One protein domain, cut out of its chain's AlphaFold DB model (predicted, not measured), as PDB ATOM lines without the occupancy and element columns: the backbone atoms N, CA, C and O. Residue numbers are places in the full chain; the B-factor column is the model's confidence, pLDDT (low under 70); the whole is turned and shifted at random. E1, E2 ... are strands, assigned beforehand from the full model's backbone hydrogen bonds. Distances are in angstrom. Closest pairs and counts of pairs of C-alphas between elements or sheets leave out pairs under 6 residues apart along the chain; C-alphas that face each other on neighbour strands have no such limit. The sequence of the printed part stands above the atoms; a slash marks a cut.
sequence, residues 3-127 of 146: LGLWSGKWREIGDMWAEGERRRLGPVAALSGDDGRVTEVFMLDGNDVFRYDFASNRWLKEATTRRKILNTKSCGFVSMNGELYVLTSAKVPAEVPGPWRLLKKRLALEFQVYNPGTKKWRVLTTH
ATOM      1  N   LEU A   3      71.884 111.100 137.144       81.88
ATOM      2  CA  LEU A   3      72.107 110.615 138.494       81.88
ATOM      3  C   LEU A   3      72.197 111.799 139.464       81.88
ATOM      4  O   LEU A   3      73.073 112.654 139.334       81.88
ATOM      5  N   GLY A   4      71.307 111.851 140.452       82.94
ATOM      6  CA  GLY A   4      71.457 112.772 141.573       82.94
ATOM      7  C   GLY A   4      72.569 112.279 142.492       82.94
ATOM      8  O   GLY A   4      72.373 111.294 143.193       82.94
ATOM      9  N   LEU A   5      73.717 112.959 142.515       80.81
ATOM     10  CA  LEU A   5      74.879 112.526 143.309       80.81
ATOM     11  C   LEU A   5      74.566 112.405 144.810       80.81
ATOM     12  O   LEU A   5      75.060 111.498 145.468       80.81
ATOM     13  N   TRP A   6      73.688 113.265 145.333       81.62
ATOM     14  CA  TRP A   6      73.255 113.229 146.734       81.62
ATOM     15  C   TRP A   6      72.186 112.174 147.021       81.62
ATOM     16  O   TRP A   6      72.141 111.619 148.113       81.62
ATOM     17  N   SER A   7      71.299 111.906 146.060       87.38
ATOM     18  CA  SER A   7      70.195 110.960 146.244       87.38
ATOM     19  C   SER A   7      70.549 109.535 145.821       87.38
ATOM     20  O   SER A   7      69.805 108.612 146.142       87.38
ATOM     21  N   GLY A   8      71.624 109.357 145.047       91.19
ATOM     22  CA  GLY A   8      71.989 108.099 144.394       91.19
ATOM     23  C   GLY A   8      70.966 107.618 143.359       91.19
ATOM     24  O   GLY A   8      71.058 106.489 142.885       91.19
ATOM     25  N   LYS A   9      69.965 108.440 143.017       91.75
ATOM     26  CA  LYS A   9      68.833 108.040 142.175       91.75
ATOM     27  C   LYS A   9      68.913 108.676 140.800       91.75
ATOM     28  O   LYS A   9      69.198 109.868 140.663       91.75
ATOM     29  N   TRP A  10      68.599 107.877 139.789       90.69
ATOM     30  CA  TRP A  10      68.320 108.380 138.454       90.69
ATOM     31  C   TRP A  10      67.008 109.155 138.469       90.69
ATOM     32  O   TRP A  10      66.010 108.695 139.022       90.69
ATOM     33  N   ARG A  11      67.016 110.333 137.856       87.44
ATOM     34  CA  ARG A  11      65.817 111.122 137.587       87.44
ATOM     35  C   ARG A  11      65.724 111.427 136.107       87.44
ATOM     36  O   ARG A  11      66.744 111.604 135.431       87.44
ATOM     37  N   GLU A  12      64.506 111.519 135.608       86.56
ATOM     38  CA  GLU A  12      64.267 112.105 134.302       86.56
ATOM     39  C   GLU A  12      64.625 113.596 134.357       86.56
ATOM     40  O   GLU A  12      64.305 114.297 135.317       86.56
ATOM     41  N   ILE A  13      65.388 114.046 133.365       77.94
ATOM     42  CA  ILE A  13      65.595 115.467 133.113       77.94
ATOM     43  C   ILE A  13      64.733 115.698 131.887       77.94
ATOM     44  O   ILE A  13      64.993 115.043 130.877       77.94
ATOM     45  N   GLY A  14      63.690 116.519 132.020       83.25
ATOM     46  CA  GLY A  14      62.787 116.839 130.917       83.25
ATOM     47  C   GLY A  14      63.520 117.475 129.736       83.25
ATOM     48  O   GLY A  14      64.750 117.612 129.740       83.25
ATOM     49  N   ASP A  15      62.766 117.880 128.724       84.12
ATOM     50  CA  ASP A  15      63.348 118.380 127.484       84.12
ATOM     51  C   ASP A  15      64.273 119.579 127.724       84.12
ATOM     52  O   ASP A  15      63.905 120.570 128.353       84.12
ATOM     53  N   MET A  16      65.506 119.458 127.226       85.88
ATOM     54  CA  MET A  16      66.531 120.507 127.305       85.88
ATOM     55  C   MET A  16      66.540 121.428 126.076       85.88
ATOM     56  O   MET A  16      67.305 122.392 126.013       85.88
ATOM     57  N   TRP A  17      65.704 121.098 125.095       79.00
ATOM     58  CA  TRP A  17      65.652 121.661 123.753       79.00
ATOM     59  C   TRP A  17      64.190 121.893 123.372       79.00
ATOM     60  O   TRP A  17      63.312 121.166 123.833       79.00
ATOM     61  N   ALA A  18      63.917 122.892 122.535       75.38
ATOM     62  CA  ALA A  18      62.592 123.069 121.952       75.38
ATOM     63  C   ALA A  18      62.309 122.022 120.862       75.38
ATOM     64  O   ALA A  18      63.213 121.402 120.297       75.38
ATOM     65  N   GLU A  19      61.032 121.841 120.539       70.44
ATOM     66  CA  GLU A  19      60.601 120.945 119.469       70.44
ATOM     67  C   GLU A  19      61.252 121.342 118.128       70.44
ATOM     68  O   GLU A  19      61.186 122.492 117.699       70.44
ATOM     69  N   GLY A  20      61.939 120.390 117.486       66.88
ATOM     70  CA  GLY A  20      62.702 120.620 116.250       66.88
ATOM     71  C   GLY A  20      64.177 121.009 116.440       66.88
ATOM     72  O   GLY A  20      64.917 121.047 115.455       66.88
ATOM     73  N   GLU A  21      64.642 121.239 117.672       69.88
ATOM     74  CA  GLU A  21      66.063 121.463 117.973       69.88
ATOM     75  C   GLU A  21      66.874 120.141 118.011       69.88
ATOM     76  O   GLU A  21      66.350 119.023 118.032       69.88
ATOM     77  N   ARG A  22      68.202 120.258 117.887       67.44
ATOM     78  CA  ARG A  22      69.108 119.191 117.421       67.44
ATOM     79  C   ARG A  22      69.314 118.060 118.446       67.44
ATOM     80  O   ARG A  22      69.563 118.297 119.618       67.44
ATOM     81  N   ARG A  23      69.347 116.802 117.974       58.81
ATOM     82  CA  ARG A  23      69.480 115.583 118.815       58.81
ATOM     83  C   ARG A  23      70.903 115.204 119.255       58.81
ATOM     84  O   ARG A  23      71.054 114.312 120.083       58.81
ATOM     85  N   ARG A  24      71.958 115.796 118.677       67.88
ATOM     86  CA  ARG A  24      73.352 115.404 118.956       67.88
ATOM     87  C   ARG A  24      74.089 116.538 119.651       67.88
ATOM     88  O   ARG A  24      74.329 117.569 119.035       67.88
ATOM     89  N   LEU A  25      74.476 116.290 120.897       73.50
ATOM     90  CA  LEU A  25      75.226 117.238 121.709       73.50
ATOM     91  C   LEU A  25      76.656 117.383 121.168       73.50
ATOM     92  O   LEU A  25      77.300 116.390 120.810       73.50
ATOM     93  N   GLY A  26      77.128 118.624 121.082       83.06
ATOM     94  CA  GLY A  26      78.540 118.925 120.872       83.06
ATOM     95  C   GLY A  26      79.359 118.719 122.152       83.06
ATOM     96  O   GLY A  26      78.805 118.299 123.171       83.06
ATOM     97  N   PRO A  27      80.679 118.971 122.127       88.44
ATOM     98  CA  PRO A  27      81.486 118.885 123.335       88.44
ATOM     99  C   PRO A  27      81.007 119.904 124.380       88.44
ATOM    100  O   PRO A  27      80.595 121.019 124.043       88.44
ATOM    101  N   VAL A  28      81.055 119.495 125.648       91.12
ATOM    102  CA  VAL A  28      80.554 120.248 126.803       91.12
ATOM    103  C   VAL A  28      81.718 120.586 127.728       91.12
ATOM    104  O   VAL A  28      82.566 119.733 127.984       91.12
ATOM    105  N   ALA A  29      81.739 121.810 128.243       92.88
ATOM    106  CA  ALA A  29      82.699 122.278 129.234       92.88
ATOM    107  C   ALA A  29      81.954 122.882 130.429       92.88
ATOM    108  O   ALA A  29      80.965 123.593 130.252       92.88
ATOM    109  N   ALA A  30      82.423 122.601 131.642       93.50
ATOM    110  CA  ALA A  30      81.837 123.112 132.878       93.50
ATOM    111  C   ALA A  30      82.809 124.083 133.550       93.50
ATOM    112  O   ALA A  30      83.986 123.762 133.715       93.50
ATOM    113  N   LEU A  31      82.334 125.265 133.929       92.50
ATOM    114  CA  LEU A  31      83.073 126.174 134.798       92.50
ATOM    115  C   LEU A  31      82.706 125.849 136.242       92.50
ATOM    116  O   LEU A  31      81.526 125.697 136.569       92.50
ATOM    117  N   SER A  32      83.726 125.763 137.086       88.88
ATOM    118  CA  SER A  32      83.565 125.620 138.527       88.88
ATOM    119  C   SER A  32      83.941 126.918 139.226       88.88
ATOM    120  O   SER A  32      84.865 127.606 138.793       88.88
ATOM    121  N   GLY A  33      83.216 127.244 140.295       84.12
ATOM    122  CA  GLY A  33      83.623 128.278 141.240       84.12
ATOM    123  C   GLY A  33      84.791 127.817 142.113       84.12
ATOM    124  O   GLY A  33      85.227 126.665 142.042       84.12
ATOM    125  N   ASP A  34      85.261 128.715 142.975       83.06
ATOM    126  CA  ASP A  34      86.401 128.468 143.870       83.06
ATOM    127  C   ASP A  34      86.145 127.320 144.864       83.06
ATOM    128  O   ASP A  34      87.074 126.667 145.332       83.06
ATOM    129  N   ASP A  35      84.876 127.030 145.157       84.38
ATOM    130  CA  ASP A  35      84.437 125.909 145.995       84.38
ATOM    131  C   ASP A  35      84.364 124.565 145.237       84.38
ATOM    132  O   ASP A  35      83.898 123.559 145.777       84.38
ATOM    133  N   GLY A  36      84.790 124.544 143.969       80.12
ATOM    134  CA  GLY A  36      84.757 123.384 143.083       80.12
ATOM    135  C   GLY A  36      83.369 123.050 142.533       80.12
ATOM    136  O   GLY A  36      83.247 122.134 141.711       80.12
ATOM    137  N   ARG A  37      82.312 123.773 142.932       85.81
ATOM    138  CA  ARG A  37      80.962 123.533 142.415       85.81
ATOM    139  C   ARG A  37      80.842 124.071 141.004       85.81
ATOM    140  O   ARG A  37      81.257 125.189 140.716       85.81
ATOM    141  N   VAL A  38      80.214 123.283 140.135       87.75
ATOM    142  CA  VAL A  38      79.877 123.722 138.781       87.75
ATOM    143  C   VAL A  38      78.886 124.878 138.871       87.75
ATOM    144  O   VAL A  38      77.778 124.710 139.382       87.75
ATOM    145  N   THR A  39      79.292 126.039 138.375       90.62
ATOM    146  CA  THR A  39      78.476 127.257 138.340       90.62
ATOM    147  C   THR A  39      77.822 127.437 136.980       90.62
ATOM    148  O   THR A  39      76.676 127.872 136.896       90.62
ATOM    149  N   GLU A  40      78.518 127.053 135.912       94.44
ATOM    150  CA  GLU A  40      78.043 127.211 134.543       94.44
ATOM    151  C   GLU A  40      78.443 126.013 133.683       94.44
ATOM    152  O   GLU A  40      79.517 125.432 133.840       94.44
ATOM    153  N   VAL A  41      77.582 125.643 132.737       94.81
ATOM    154  CA  VAL A  41      77.851 124.570 131.775       94.81
ATOM    155  C   VAL A  41      77.627 125.114 130.378       94.81
ATOM    156  O   VAL A  41      76.608 125.744 130.105       94.81
ATOM    157  N   PHE A  42      78.577 124.849 129.491       95.00
ATOM    158  CA  PHE A  42      78.562 125.322 128.120       95.00
ATOM    159  C   PHE A  42      78.695 124.168 127.141       95.00
ATOM    160  O   PHE A  42      79.361 123.175 127.418       95.00
ATOM    161  N   MET A  43      78.109 124.330 125.963       93.06
ATOM    162  CA  MET A  43      78.225 123.406 124.846       93.06
ATOM    163  C   MET A  43      78.648 124.164 123.604       93.06
ATOM    164  O   MET A  43      78.124 125.238 123.320       93.06
ATOM    165  N   LEU A  44      79.566 123.585 122.843       90.81
ATOM    166  CA  LEU A  44      79.927 124.086 121.526       90.81
ATOM    167  C   LEU A  44      79.173 123.287 120.460       90.81
ATOM    168  O   LEU A  44      79.430 122.097 120.301       90.81
ATOM    169  N   ASP A  45      78.288 123.927 119.696       87.25
ATOM    170  CA  ASP A  45      77.687 123.332 118.498       87.25
ATOM    171  C   ASP A  45      77.977 124.174 117.253       87.25
ATOM    172  O   ASP A  45      77.581 125.333 117.131       87.25
ATOM    173  N   GLY A  46      78.681 123.585 116.286       86.06
ATOM    174  CA  GLY A  46      79.123 124.322 115.109       86.06
ATOM    175  C   GLY A  46      80.102 125.424 115.511       86.06
ATOM    176  O   GLY A  46      81.210 125.143 115.951       86.06
ATOM    177  N   ASN A  47      79.668 126.672 115.350       89.06
ATOM    178  CA  ASN A  47      80.395 127.868 115.786       89.06
ATOM    179  C   ASN A  47      79.705 128.561 116.964       89.06
ATOM    180  O   ASN A  47      80.141 129.628 117.376       89.06
ATOM    181  N   ASP A  48      78.608 128.007 117.462       91.50
ATOM    182  CA  ASP A  48      77.817 128.617 118.515       91.50
ATOM    183  C   ASP A  48      78.147 127.966 119.856       91.50
ATOM    184  O   ASP A  48      78.244 126.746 119.980       91.50
ATOM    185  N   VAL A  49      78.332 128.810 120.863       93.31
ATOM    186  CA  VAL A  49      78.432 128.412 122.260       93.31
ATOM    187  C   VAL A  49      77.057 128.600 122.879       93.31
ATOM    188  O   VAL A  49      76.478 129.685 122.800       93.31
ATOM    189  N   PHE A  50      76.547 127.550 123.504       93.69
ATOM    190  CA  PHE A  50      75.315 127.552 124.277       93.69
ATOM    191  C   PHE A  50      75.652 127.431 125.758       93.69
ATOM    192  O   PHE A  50      76.525 126.651 126.122       93.69
ATOM    193  N   ARG A  51      74.951 128.175 126.608       95.00
ATOM    194  CA  ARG A  51      75.007 128.073 128.067       95.00
ATOM    195  C   ARG A  51      73.770 127.333 128.561       95.00
ATOM    196  O   ARG A  51      72.667 127.591 128.083       95.00
ATOM    197  N   TYR A  52      73.951 126.418 129.500       93.06
ATOM    198  CA  TYR A  52      72.845 125.734 130.146       93.06
ATOM    199  C   TYR A  52      72.222 126.632 131.212       93.06
ATOM    200  O   TYR A  52      72.907 127.076 132.134       93.06
ATOM    201  N   ASP A  53      70.926 126.886 131.096       92.19
ATOM    202  CA  ASP A  53      70.136 127.512 132.142       92.19
ATOM    203  C   ASP A  53      69.480 126.439 133.014       92.19
ATOM    204  O   ASP A  53      68.526 125.765 132.616       92.19
ATOM    205  N   PHE A  54      69.997 126.296 134.233       87.88
ATOM    206  CA  PHE A  54      69.497 125.333 135.208       87.88
ATOM    207  C   PHE A  54      68.063 125.625 135.658       87.88
ATOM    208  O   PHE A  54      67.363 124.689 136.039       87.88
ATOM    209  N   ALA A  55      67.628 126.892 135.628       90.19
ATOM    210  CA  ALA A  55      66.306 127.285 136.106       90.19
ATOM    211  C   ALA A  55      65.202 126.853 135.135       90.19
ATOM    212  O   ALA A  55      64.204 126.271 135.555       90.19
ATOM    213  N   SER A  56      65.395 127.103 133.837       89.56
ATOM    214  CA  SER A  56      64.439 126.690 132.804       89.56
ATOM    215  C   SER A  56      64.690 125.291 132.245       89.56
ATOM    216  O   SER A  56      63.858 124.807 131.483       89.56
ATOM    217  N   ASN A  57      65.792 124.632 132.627       88.44
ATOM    218  CA  ASN A  57      66.225 123.354 132.058       88.44
ATOM    219  C   ASN A  57      66.426 123.461 130.536       88.44
ATOM    220  O   ASN A  57      65.919 122.633 129.791       88.44
ATOM    221  N   ARG A  58      67.120 124.503 130.053       89.38
ATOM    222  CA  ARG A  58      67.301 124.752 128.608       89.38
ATOM    223  C   ARG A  58      68.711 125.174 128.236       89.38
ATOM    224  O   ARG A  58      69.404 125.834 129.003       89.38
ATOM    225  N   TRP A  59      69.105 124.868 127.004       90.69
ATOM    226  CA  TRP A  59      70.280 125.466 126.373       90.69
ATOM    227  C   TRP A  59      69.925 126.807 125.732       90.69
ATOM    228  O   TRP A  59      69.003 126.901 124.926       90.69
ATOM    229  N   LEU A  60      70.678 127.850 126.071       91.50
ATOM    230  CA  LEU A  60      70.512 129.197 125.537       91.50
ATOM    231  C   LEU A  60      71.753 129.585 124.748       91.50
ATOM    232  O   LEU A  60      72.872 129.365 125.206       91.50
ATOM    233  N   LYS A  61      71.580 130.182 123.569       92.50
ATOM    234  CA  LYS A  61      72.719 130.682 122.796       92.50
ATOM    235  C   LYS A  61      73.421 131.798 123.575       92.50
ATOM    236  O   LYS A  61      72.801 132.799 123.918       92.50
ATOM    237  N   GLU A  62      74.712 131.616 123.821       95.56
ATOM    238  CA  GLU A  62      75.560 132.530 124.591       95.56
ATOM    239  C   GLU A  62      76.417 133.390 123.660       95.56
ATOM    240  O   GLU A  62      76.439 134.615 123.767       95.56
ATOM    241  N   ALA A  63      77.120 132.756 122.721       95.25
ATOM    242  CA  ALA A  63      78.048 133.441 121.832       95.25
ATOM    243  C   ALA A  63      78.234 132.685 120.514       95.25
ATOM    244  O   ALA A  63      77.866 131.521 120.386       95.25
ATOM    245  N   THR A  64      78.862 133.342 119.544       93.62
ATOM    246  CA  THR A  64      79.356 132.713 118.313       93.62
ATOM    247  C   THR A  64      80.862 132.944 118.224       93.62
ATOM    248  O   THR A  64      81.336 134.047 118.511       93.62
ATOM    249  N   THR A  65      81.628 131.916 117.852       88.94
ATOM    250  CA  THR A  65      83.084 131.995 117.712       88.94
ATOM    251  C   THR A  65      83.477 133.040 116.670       88.94
ATOM    252  O   THR A  65      82.797 133.238 115.661       88.94
ATOM    253  N   ARG A  66      84.614 133.715 116.882       82.25
ATOM    254  CA  ARG A  66      85.096 134.744 115.946       82.25
ATOM    255  C   ARG A  66      85.531 134.159 114.607       82.25
ATOM    256  O   ARG A  66      85.340 134.788 113.570       82.25
ATOM    257  N   ARG A  67      86.152 132.981 114.630       83.00
ATOM    258  CA  ARG A  67      86.596 132.253 113.438       83.00
ATOM    259  C   ARG A  67      85.766 130.990 113.290       83.00
ATOM    260  O   ARG A  67      85.518 130.283 114.272       83.00
ATOM    261  N   LYS A  68      85.355 130.709 112.049       79.56
ATOM    262  CA  LYS A  68      84.622 129.488 111.712       79.56
ATOM    263  C   LYS A  68      85.490 128.270 112.009       79.56
ATOM    264  O   LYS A  68      86.588 128.133 111.474       79.56
ATOM    265  N   ILE A  69      84.956 127.363 112.808       75.50
ATOM    266  CA  ILE A  69      85.523 126.052 113.065       75.50
ATOM    267  C   ILE A  69      85.226 125.194 111.836       75.50
ATOM    268  O   ILE A  69      84.103 124.746 111.616       75.50
ATOM    269  N   LEU A  70      86.241 125.000 110.995       65.94
ATOM    270  CA  LEU A  70      86.101 124.283 109.721       65.94
ATOM    271  C   LEU A  70      85.746 122.799 109.908       65.94
ATOM    272  O   LEU A  70      85.161 122.190 109.016       65.94
ATOM    273  N   ASN A  71      86.101 122.216 111.054       65.94
ATOM    274  CA  ASN A  71      85.745 120.849 111.409       65.94
ATOM    275  C   ASN A  71      85.545 120.718 112.922       65.94
ATOM    276  O   ASN A  71      86.500 120.517 113.673       65.94
ATOM    277  N   THR A  72      84.292 120.778 113.369       63.06
ATOM    278  CA  THR A  72      83.946 120.584 114.784       63.06
ATOM    279  C   THR A  72      84.253 119.179 115.295       63.06
ATOM    280  O   THR A  72      84.372 118.974 116.496       63.06
ATOM    281  N   LYS A  73      84.434 118.189 114.408       64.50
ATOM    282  CA  LYS A  73      84.798 116.825 114.820       64.50
ATOM    283  C   LYS A  73      86.244 116.707 115.297       64.50
ATOM    284  O   LYS A  73      86.587 115.657 115.817       64.50
ATOM    285  N   SER A  74      87.087 117.716 115.085       70.62
ATOM    286  CA  SER A  74      88.502 117.713 115.486       70.62
ATOM    287  C   SER A  74      88.866 118.889 116.394       70.62
ATOM    288  O   SER A  74      90.049 119.175 116.559       70.62
ATOM    289  N   CYS A  75      87.873 119.612 116.926       81.88
ATOM    290  CA  CYS A  75      88.121 120.687 117.879       81.88
ATOM    291  C   CYS A  75      87.993 120.186 119.319       81.88
ATOM    292  O   CYS A  75      87.101 119.395 119.628       81.88
ATOM    293  N   GLY A  76      88.860 120.689 120.190       88.38
ATOM    294  CA  GLY A  76      88.711 120.544 121.634       88.38
ATOM    295  C   GLY A  76      87.866 121.685 122.182       88.38
ATOM    296  O   GLY A  76      87.938 122.806 121.673       88.38
ATOM    297  N   PHE A  77      87.079 121.412 123.216       91.69
ATOM    298  CA  PHE A  77      86.344 122.435 123.949       91.69
ATOM    299  C   PHE A  77      86.504 122.180 125.440       91.69
ATOM    300  O   PHE A  77      86.052 121.152 125.940       91.69
ATOM    301  N   VAL A  78      87.213 123.077 126.120       91.88
ATOM    302  CA  VAL A  78      87.622 122.894 127.518       91.88
ATOM    303  C   VAL A  78      87.451 124.188 128.297       91.88
ATOM    304  O   VAL A  78      87.571 125.278 127.737       91.88
ATOM    305  N   SER A  79      87.179 124.072 129.590       92.12
ATOM    306  CA  SER A  79      87.189 125.189 130.527       92.12
ATOM    307  C   SER A  79      88.529 125.241 131.257       92.12
ATOM    308  O   SER A  79      89.070 124.212 131.658       92.12
ATOM    309  N   MET A  80      89.086 126.438 131.410       89.81
ATOM    310  CA  MET A  80      90.324 126.664 132.156       89.81
ATOM    311  C   MET A  80      90.334 128.100 132.677       89.81
ATOM    312  O   MET A  80      90.028 129.021 131.925       89.81
ATOM    313  N   ASN A  81      90.676 128.298 133.952       88.12
ATOM    314  CA  ASN A  81      90.790 129.622 134.583       88.12
ATOM    315  C   ASN A  81      89.547 130.521 134.404       88.12
ATOM    316  O   ASN A  81      89.671 131.716 134.140       88.12
ATOM    317  N   GLY A  82      88.345 129.943 134.495       91.25
ATOM    318  CA  GLY A  82      87.084 130.678 134.315       91.25
ATOM    319  C   GLY A  82      86.768 131.069 132.866       91.25
ATOM    320  O   GLY A  82      85.894 131.898 132.624       91.25
ATOM    321  N   GLU A  83      87.465 130.491 131.888       94.62
ATOM    322  CA  GLU A  83      87.290 130.792 130.468       94.62
ATOM    323  C   GLU A  83      87.105 129.521 129.642       94.62
ATOM    324  O   GLU A  83      87.478 128.420 130.049       94.62
ATOM    325  N   LEU A  84      86.522 129.678 128.456       94.81
ATOM    326  CA  LEU A  84      86.257 128.598 127.515       94.81
ATOM    327  C   LEU A  84      87.262 128.648 126.374       94.81
ATOM    328  O   LEU A  84      87.391 129.660 125.686       94.81
ATOM    329  N   TYR A  85      87.933 127.533 126.133       93.56
ATOM    330  CA  TYR A  85      88.932 127.375 125.092       93.56
ATOM    331  C   TYR A  85      88.386 126.467 123.998       93.56
ATOM    332  O   TYR A  85      88.091 125.295 124.228       93.56
ATOM    333  N   VAL A  86      88.305 127.005 122.784       92.19
ATOM    334  CA  VAL A  86      88.095 126.234 121.560       92.19
ATOM    335  C   VAL A  86      89.459 125.980 120.930       92.19
ATOM    336  O   VAL A  86      90.117 126.907 120.450       92.19
ATOM    337  N   LEU A  87      89.885 124.722 120.939       89.12
ATOM    338  CA  LEU A  87      91.198 124.291 120.472       89.12
ATOM    339  C   LEU A  87      91.090 123.769 119.042       89.12
ATOM    340  O   LEU A  87      90.328 122.839 118.771       89.12
ATOM    341  N   THR A  88      91.862 124.346 118.123       83.38
ATOM    342  CA  THR A  88      91.906 123.904 116.726       83.38
ATOM    343  C   THR A  88      93.342 123.785 116.232       83.38
ATOM    344  O   THR A  88      94.205 124.603 116.549       83.38
ATOM    345  N   SER A  89      93.614 122.748 115.437       73.56
ATOM    346  CA  SER A  89      94.874 122.655 114.701       73.56
ATOM    347  C   SER A  89      94.796 123.586 113.490       73.56
ATOM    348  O   SER A  89      93.875 123.465 112.675       73.56
ATOM    349  N   ALA A  90      95.729 124.534 113.371       64.62
ATOM    350  CA  ALA A  90      95.791 125.389 112.197       64.62
ATOM    351  C   ALA A  90      96.382 124.583 111.030       64.62
ATOM    352  O   ALA A  90      97.462 123.998 111.144       64.62
ATOM    353  N   LYS A  91      95.689 124.551 109.884       57.09
ATOM    354  CA  LYS A  91      96.281 123.995 108.662       57.09
ATOM    355  C   LYS A  91      97.470 124.862 108.257       57.09
ATOM    356  O   LYS A  91      97.332 126.074 108.102       57.09
ATOM    357  N   VAL A  92      98.616 124.228 108.031       50.25
ATOM    358  CA  VAL A  92      99.757 124.871 107.377       50.25
ATOM    359  C   VAL A  92      99.318 125.283 105.963       50.25
ATOM    360  O   VAL A  92      98.731 124.448 105.265       50.25
ATOM    361  N   PRO A  93      99.551 126.532 105.514       46.38
ATOM    362  CA  PRO A  93      99.227 126.934 104.151       46.38
ATOM    363  C   PRO A  93      99.911 126.008 103.141       46.38
ATOM    364  O   PRO A  93     101.114 125.742 103.250       46.38
ATOM    365  N   ALA A  94      99.140 125.518 102.167       43.22
ATOM    366  CA  ALA A  94      99.677 124.796 101.022       43.22
ATOM    367  C   ALA A  94     100.686 125.685 100.271       43.22
ATOM    368  O   ALA A  94     100.569 126.910 100.247       43.22
ATOM    369  N   GLU A  95     101.727 125.055  99.744       48.72
ATOM    370  CA  GLU A  95     102.949 125.698  99.271       48.72
ATOM    371  C   GLU A  95     102.741 126.705  98.134       48.72
ATOM    372  O   GLU A  95     102.008 126.452  97.184       48.72
ATOM    373  N   VAL A  96     103.498 127.805  98.188       44.44
ATOM    374  CA  VAL A  96     103.990 128.493  96.987       44.44
ATOM    375  C   VAL A  96     105.468 128.100  96.881       44.44
ATOM    376  O   VAL A  96     106.201 128.342  97.852       44.44
ATOM    377  N   PRO A  97     105.915 127.444  95.794       43.03
ATOM    378  CA  PRO A  97     107.285 126.959  95.695       43.03
ATOM    379  C   PRO A  97     108.234 128.143  95.498       43.03
ATOM    380  O   PRO A  97     108.065 128.955  94.592       43.03
ATOM    381  N   GLY A  98     109.239 128.254  96.367       49.38
ATOM    382  CA  GLY A  98     110.308 129.237  96.234       49.38
ATOM    383  C   GLY A  98     111.560 128.819  97.013       49.38
ATOM    384  O   GLY A  98     111.430 128.125  98.025       49.38
ATOM    385  N   PRO A  99     112.766 129.230  96.576       45.34
ATOM    386  CA  PRO A  99     114.029 128.537  96.879       45.34
ATOM    387  C   PRO A  99     114.539 128.679  98.324       45.34
ATOM    388  O   PRO A  99     115.568 128.116  98.672       45.34
ATOM    389  N   TRP A 100     113.830 129.422  99.177       45.00
ATOM    390  CA  TRP A 100     114.281 129.819 100.518       45.00
ATOM    391  C   TRP A 100     113.639 129.026 101.674       45.00
ATOM    392  O   TRP A 100     113.753 129.417 102.835       45.00
ATOM    393  N   ARG A 101     112.923 127.926 101.408       45.97
ATOM    394  CA  ARG A 101     112.081 127.262 102.423       45.97
ATOM    395  C   ARG A 101     112.692 125.982 102.996       45.97
ATOM    396  O   ARG A 101     112.265 124.883 102.670       45.97
ATOM    397  N   LEU A 102     113.608 126.152 103.947       43.97
ATOM    398  CA  LEU A 102     113.938 125.132 104.957       43.97
ATOM    399  C   LEU A 102     113.652 125.626 106.386       43.97
ATOM    400  O   LEU A 102     114.141 125.070 107.366       43.97
ATOM    401  N   LEU A 103     112.813 126.662 106.521       47.19
ATOM    402  CA  LEU A 103     112.204 126.995 107.802       47.19
ATOM    403  C   LEU A 103     111.225 125.862 108.131       47.19
ATOM    404  O   LEU A 103     110.185 125.742 107.479       47.19
ATOM    405  N   LYS A 104     111.595 124.993 109.080       51.06
ATOM    406  CA  LYS A 104     110.741 123.925 109.619       51.06
ATOM    407  C   LYS A 104     109.314 124.459 109.768       51.06
ATOM    408  O   LYS A 104     109.088 125.396 110.533       51.06
ATOM    409  N   LYS A 105     108.370 123.914 108.992       56.09
ATOM    410  CA  LYS A 105     106.946 124.277 109.040       56.09
ATOM    411  C   LYS A 105     106.364 123.752 110.349       56.09
ATOM    412  O   LYS A 105     105.698 122.722 110.363       56.09
ATOM    413  N   ARG A 106     106.668 124.437 111.448       60.16
ATOM    414  CA  ARG A 106     106.186 124.059 112.768       60.16
ATOM    415  C   ARG A 106     104.673 124.219 112.779       60.16
ATOM    416  O   ARG A 106     104.165 125.276 112.401       60.16
ATOM    417  N   LEU A 107     103.959 123.159 113.149       69.50
ATOM    418  CA  LEU A 107     102.500 123.203 113.255       69.50
ATOM    419  C   LEU A 107     102.112 124.339 114.210       69.50
ATOM    420  O   LEU A 107     102.687 124.465 115.284       69.50
ATOM    421  N   ALA A 108     101.159 125.183 113.824       77.75
ATOM    422  CA  ALA A 108     100.613 126.193 114.720       77.75
ATOM    423  C   ALA A 108      99.302 125.673 115.321       77.75
ATOM    424  O   ALA A 108      98.466 125.083 114.631       77.75
ATOM    425  N   LEU A 109      99.119 125.889 116.617       83.25
ATOM    426  CA  LEU A 109      97.857 125.665 117.304       83.25
ATOM    427  C   LEU A 109      97.167 127.011 117.471       83.25
ATOM    428  O   LEU A 109      97.799 127.983 117.887       83.25
ATOM    429  N   GLU A 110      95.877 127.059 117.161       86.19
ATOM    430  CA  GLU A 110      95.048 128.241 117.369       86.19
ATOM    431  C   GLU A 110      93.993 127.945 118.431       86.19
ATOM    432  O   GLU A 110      93.215 126.991 118.312       86.19
ATOM    433  N   PHE A 111      93.958 128.793 119.456       89.69
ATOM    434  CA  PHE A 111      92.974 128.742 120.527       89.69
ATOM    435  C   PHE A 111      92.082 129.975 120.443       89.69
ATOM    436  O   PHE A 111      92.570 131.104 120.533       89.69
ATOM    437  N   GLN A 112      90.773 129.779 120.302       93.25
ATOM    438  CA  GLN A 112      89.806 130.854 120.508       93.25
ATOM    439  C   GLN A 112      89.326 130.781 121.953       93.25
ATOM    440  O   GLN A 112      88.744 129.779 122.361       93.25
ATOM    441  N   VAL A 113      89.590 131.833 122.721       95.19
ATOM    442  CA  VAL A 113      89.273 131.899 124.149       95.19
ATOM    443  C   VAL A 113      88.108 132.853 124.354       95.19
ATOM    444  O   VAL A 113      88.190 134.019 123.957       95.19
ATOM    445  N   TYR A 114      87.035 132.360 124.960       96.69
ATOM    446  CA  TYR A 114      85.876 133.140 125.371       96.69
ATOM    447  C   TYR A 114      85.867 133.305 126.880       96.69
ATOM    448  O   TYR A 114      86.013 132.337 127.619       96.69
ATOM    449  N   ASN A 115      85.653 134.535 127.326       95.81
ATOM    450  CA  ASN A 115      85.455 134.854 128.727       95.81
ATOM    451  C   ASN A 115      83.956 135.123 128.959       95.81
ATOM    452  O   ASN A 115      83.481 136.173 128.513       95.81
ATOM    453  N   PRO A 116      83.211 134.217 129.626       94.94
ATOM    454  CA  PRO A 116      81.775 134.390 129.863       94.94
ATOM    455  C   PRO A 116      81.438 135.634 130.690       94.94
ATOM    456  O   PRO A 116      80.484 136.342 130.376       94.94
ATOM    457  N   GLY A 117      82.269 135.970 131.683       93.69
ATOM    458  CA  GLY A 117      82.044 137.131 132.550       93.69
ATOM    459  C   GLY A 117      82.112 138.471 131.809       93.69
ATOM    460  O   GLY A 117      81.302 139.363 132.045       93.69
ATOM    461  N   THR A 118      83.049 138.612 130.870       95.94
ATOM    462  CA  THR A 118      83.219 139.841 130.069       95.94
ATOM    463  C   THR A 118      82.566 139.774 128.691       95.94
ATOM    464  O   THR A 118      82.538 140.783 127.983       95.94
ATOM    465  N   LYS A 119      82.071 138.599 128.290       95.00
ATOM    466  CA  LYS A 119      81.505 138.296 126.967       95.00
ATOM    467  C   LYS A 119      82.438 138.644 125.806       95.00
ATOM    468  O   LYS A 119      82.008 139.073 124.734       95.00
ATOM    469  N   LYS A 120      83.746 138.482 126.014       95.75
ATOM    470  CA  LYS A 120      84.779 138.818 125.025       95.75
ATOM    471  C   LYS A 120      85.507 137.581 124.533       95.75
ATOM    472  O   LYS A 120      85.807 136.659 125.283       95.75
ATOM    473  N   TRP A 121      85.842 137.629 123.250       96.19
ATOM    474  CA  TRP A 121      86.677 136.647 122.575       96.19
ATOM    475  C   TRP A 121      88.083 137.190 122.350       96.19
ATOM    476  O   TRP A 121      88.248 138.343 121.942       96.19
ATOM    477  N   ARG A 122      89.076 136.316 122.493       94.69
ATOM    478  CA  ARG A 122      90.448 136.527 122.025       94.69
ATOM    479  C   ARG A 122      90.973 135.288 121.311       94.69
ATOM    480  O   ARG A 122      90.407 134.207 121.436       94.69
ATOM    481  N   VAL A 123      92.041 135.460 120.543       90.94
ATOM    482  CA  VAL A 123      92.703 134.366 119.825       90.94
ATOM    483  C   VAL A 123      94.146 134.291 120.297       90.94
ATOM    484  O   VAL A 123      94.814 135.319 120.383       90.94
ATOM    485  N   LEU A 124      94.604 133.085 120.610       88.62
ATOM    486  CA  LEU A 124      95.984 132.783 120.958       88.62
ATOM    487  C   LEU A 124      96.547 131.821 119.916       88.62
ATOM    488  O   LEU A 124      95.854 130.913 119.456       88.62
ATOM    489  N   THR A 125      97.814 132.005 119.565       85.81
ATOM    490  CA  THR A 125      98.525 131.106 118.658       85.81
ATOM    491  C   THR A 125      99.798 130.645 119.339       85.81
ATOM    492  O   THR A 125     100.561 131.460 119.852       85.81
ATOM    493  N   THR A 126     100.014 129.336 119.364       83.50
ATOM    494  CA  THR A 126     101.198 128.727 119.971       83.50
ATOM    495  C   THR A 126     101.765 127.647 119.063       83.50
ATOM    496  O   THR A 126     101.086 127.147 118.168       83.50
ATOM    497  N   HIS A 127     103.023 127.289 119.291       82.12
ATOM    498  CA  HIS A 127     103.717 126.258 118.537       82.12
ATOM    499  C   HIS A 127     104.022 125.105 119.494       82.12
ATOM    500  O   HIS A 127     104.725 125.322 120.486       82.12
TER     501      HIS A 127
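AT A GLANCE: This is residues 3 to 127 of the 146 residues of an uncharacterized protein of Arundo donax (UniProt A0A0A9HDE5). Two strongly twisted sheets of four strands, E1 to E4 and E5 to E8, form a loose sandwich, only partly face to face: E1 with E5 is the closest meeting of the two, while E3 and E4 stay clear of the second sheet. Residues 4 to 10 stick out toward one end of the long axis, and residues 94 to 104, in the long loop of the hairpin E6 and E7, stick out at the other. The printed part has 125 residues, with no named helix and eight strands in the order E1 to E8; each sheet runs in chain order and is antiparallel. The class is all strand, though under half of the residues, 52 of 125, are in named elements. The whole is loose, with a radius of gyration of the C-alphas of 18.6 A, and elongated, spanning 67 by 37 by 28 A.

HOW THE PARTS SIT: After residues 3 to 27, which hold no named element, E1, residues 28 to 32, and E2, residues 38 to 45, form a hairpin, with N 31 and O 40 at 2.8 A. E3, residues 48 to 53, is the antiparallel neighbour of E2, with N 43 and O 50 at 2.8 A. E4, residues 58 to 64, is that of E3, with N 51 and O 60 at 2.8 A. These four make a meander, each strand the antiparallel neighbour of the one before. A second meander holds E5, residues 76 to 80, E6, residues 83 to 89, E7, residues 109 to 115, and E8, residues 120 to 126. Across its pairs, N 85 and O 78 are 2.8 A apart, N 86 and O 112 2.8 A, and N 111 and O 124 2.8 A. The two sheets form a sandwich, two sheets face to face, the facing parts 9.4 A centre to centre and the strands of one at 38 degrees to those of the other. The closest C-alphas of E1 and E5 are those of Ala 29 and Val 78, 5.2 A apart. E4 and E8 are apart.

IN THESE COORDINATES: E1 begins at C-alpha 28, (80.554, 120.248, 126.803). E2 is 20.4 A long from first to last C-alpha, E6 19.3 A, E7 19.2 A and E8 19.9 A. E1 measures 13.2 A, E3 15.7 A, E4 17.7 A and E5 12.3 A. E8 ends at C-alpha 126, (101.198, 128.727, 119.971).

THE WHOLE: The C-alphas of Ser 7 and Pro 99 are the two farthest apart, 68.3 A. The printed part has no cut. The links E4 to E5 and E6 to E7 are long, with 11 and 19 residues. The mean pLDDT of the printed part is 81.2; residues 20 to 24, 70 to 73 and 90 to 107 are under 70.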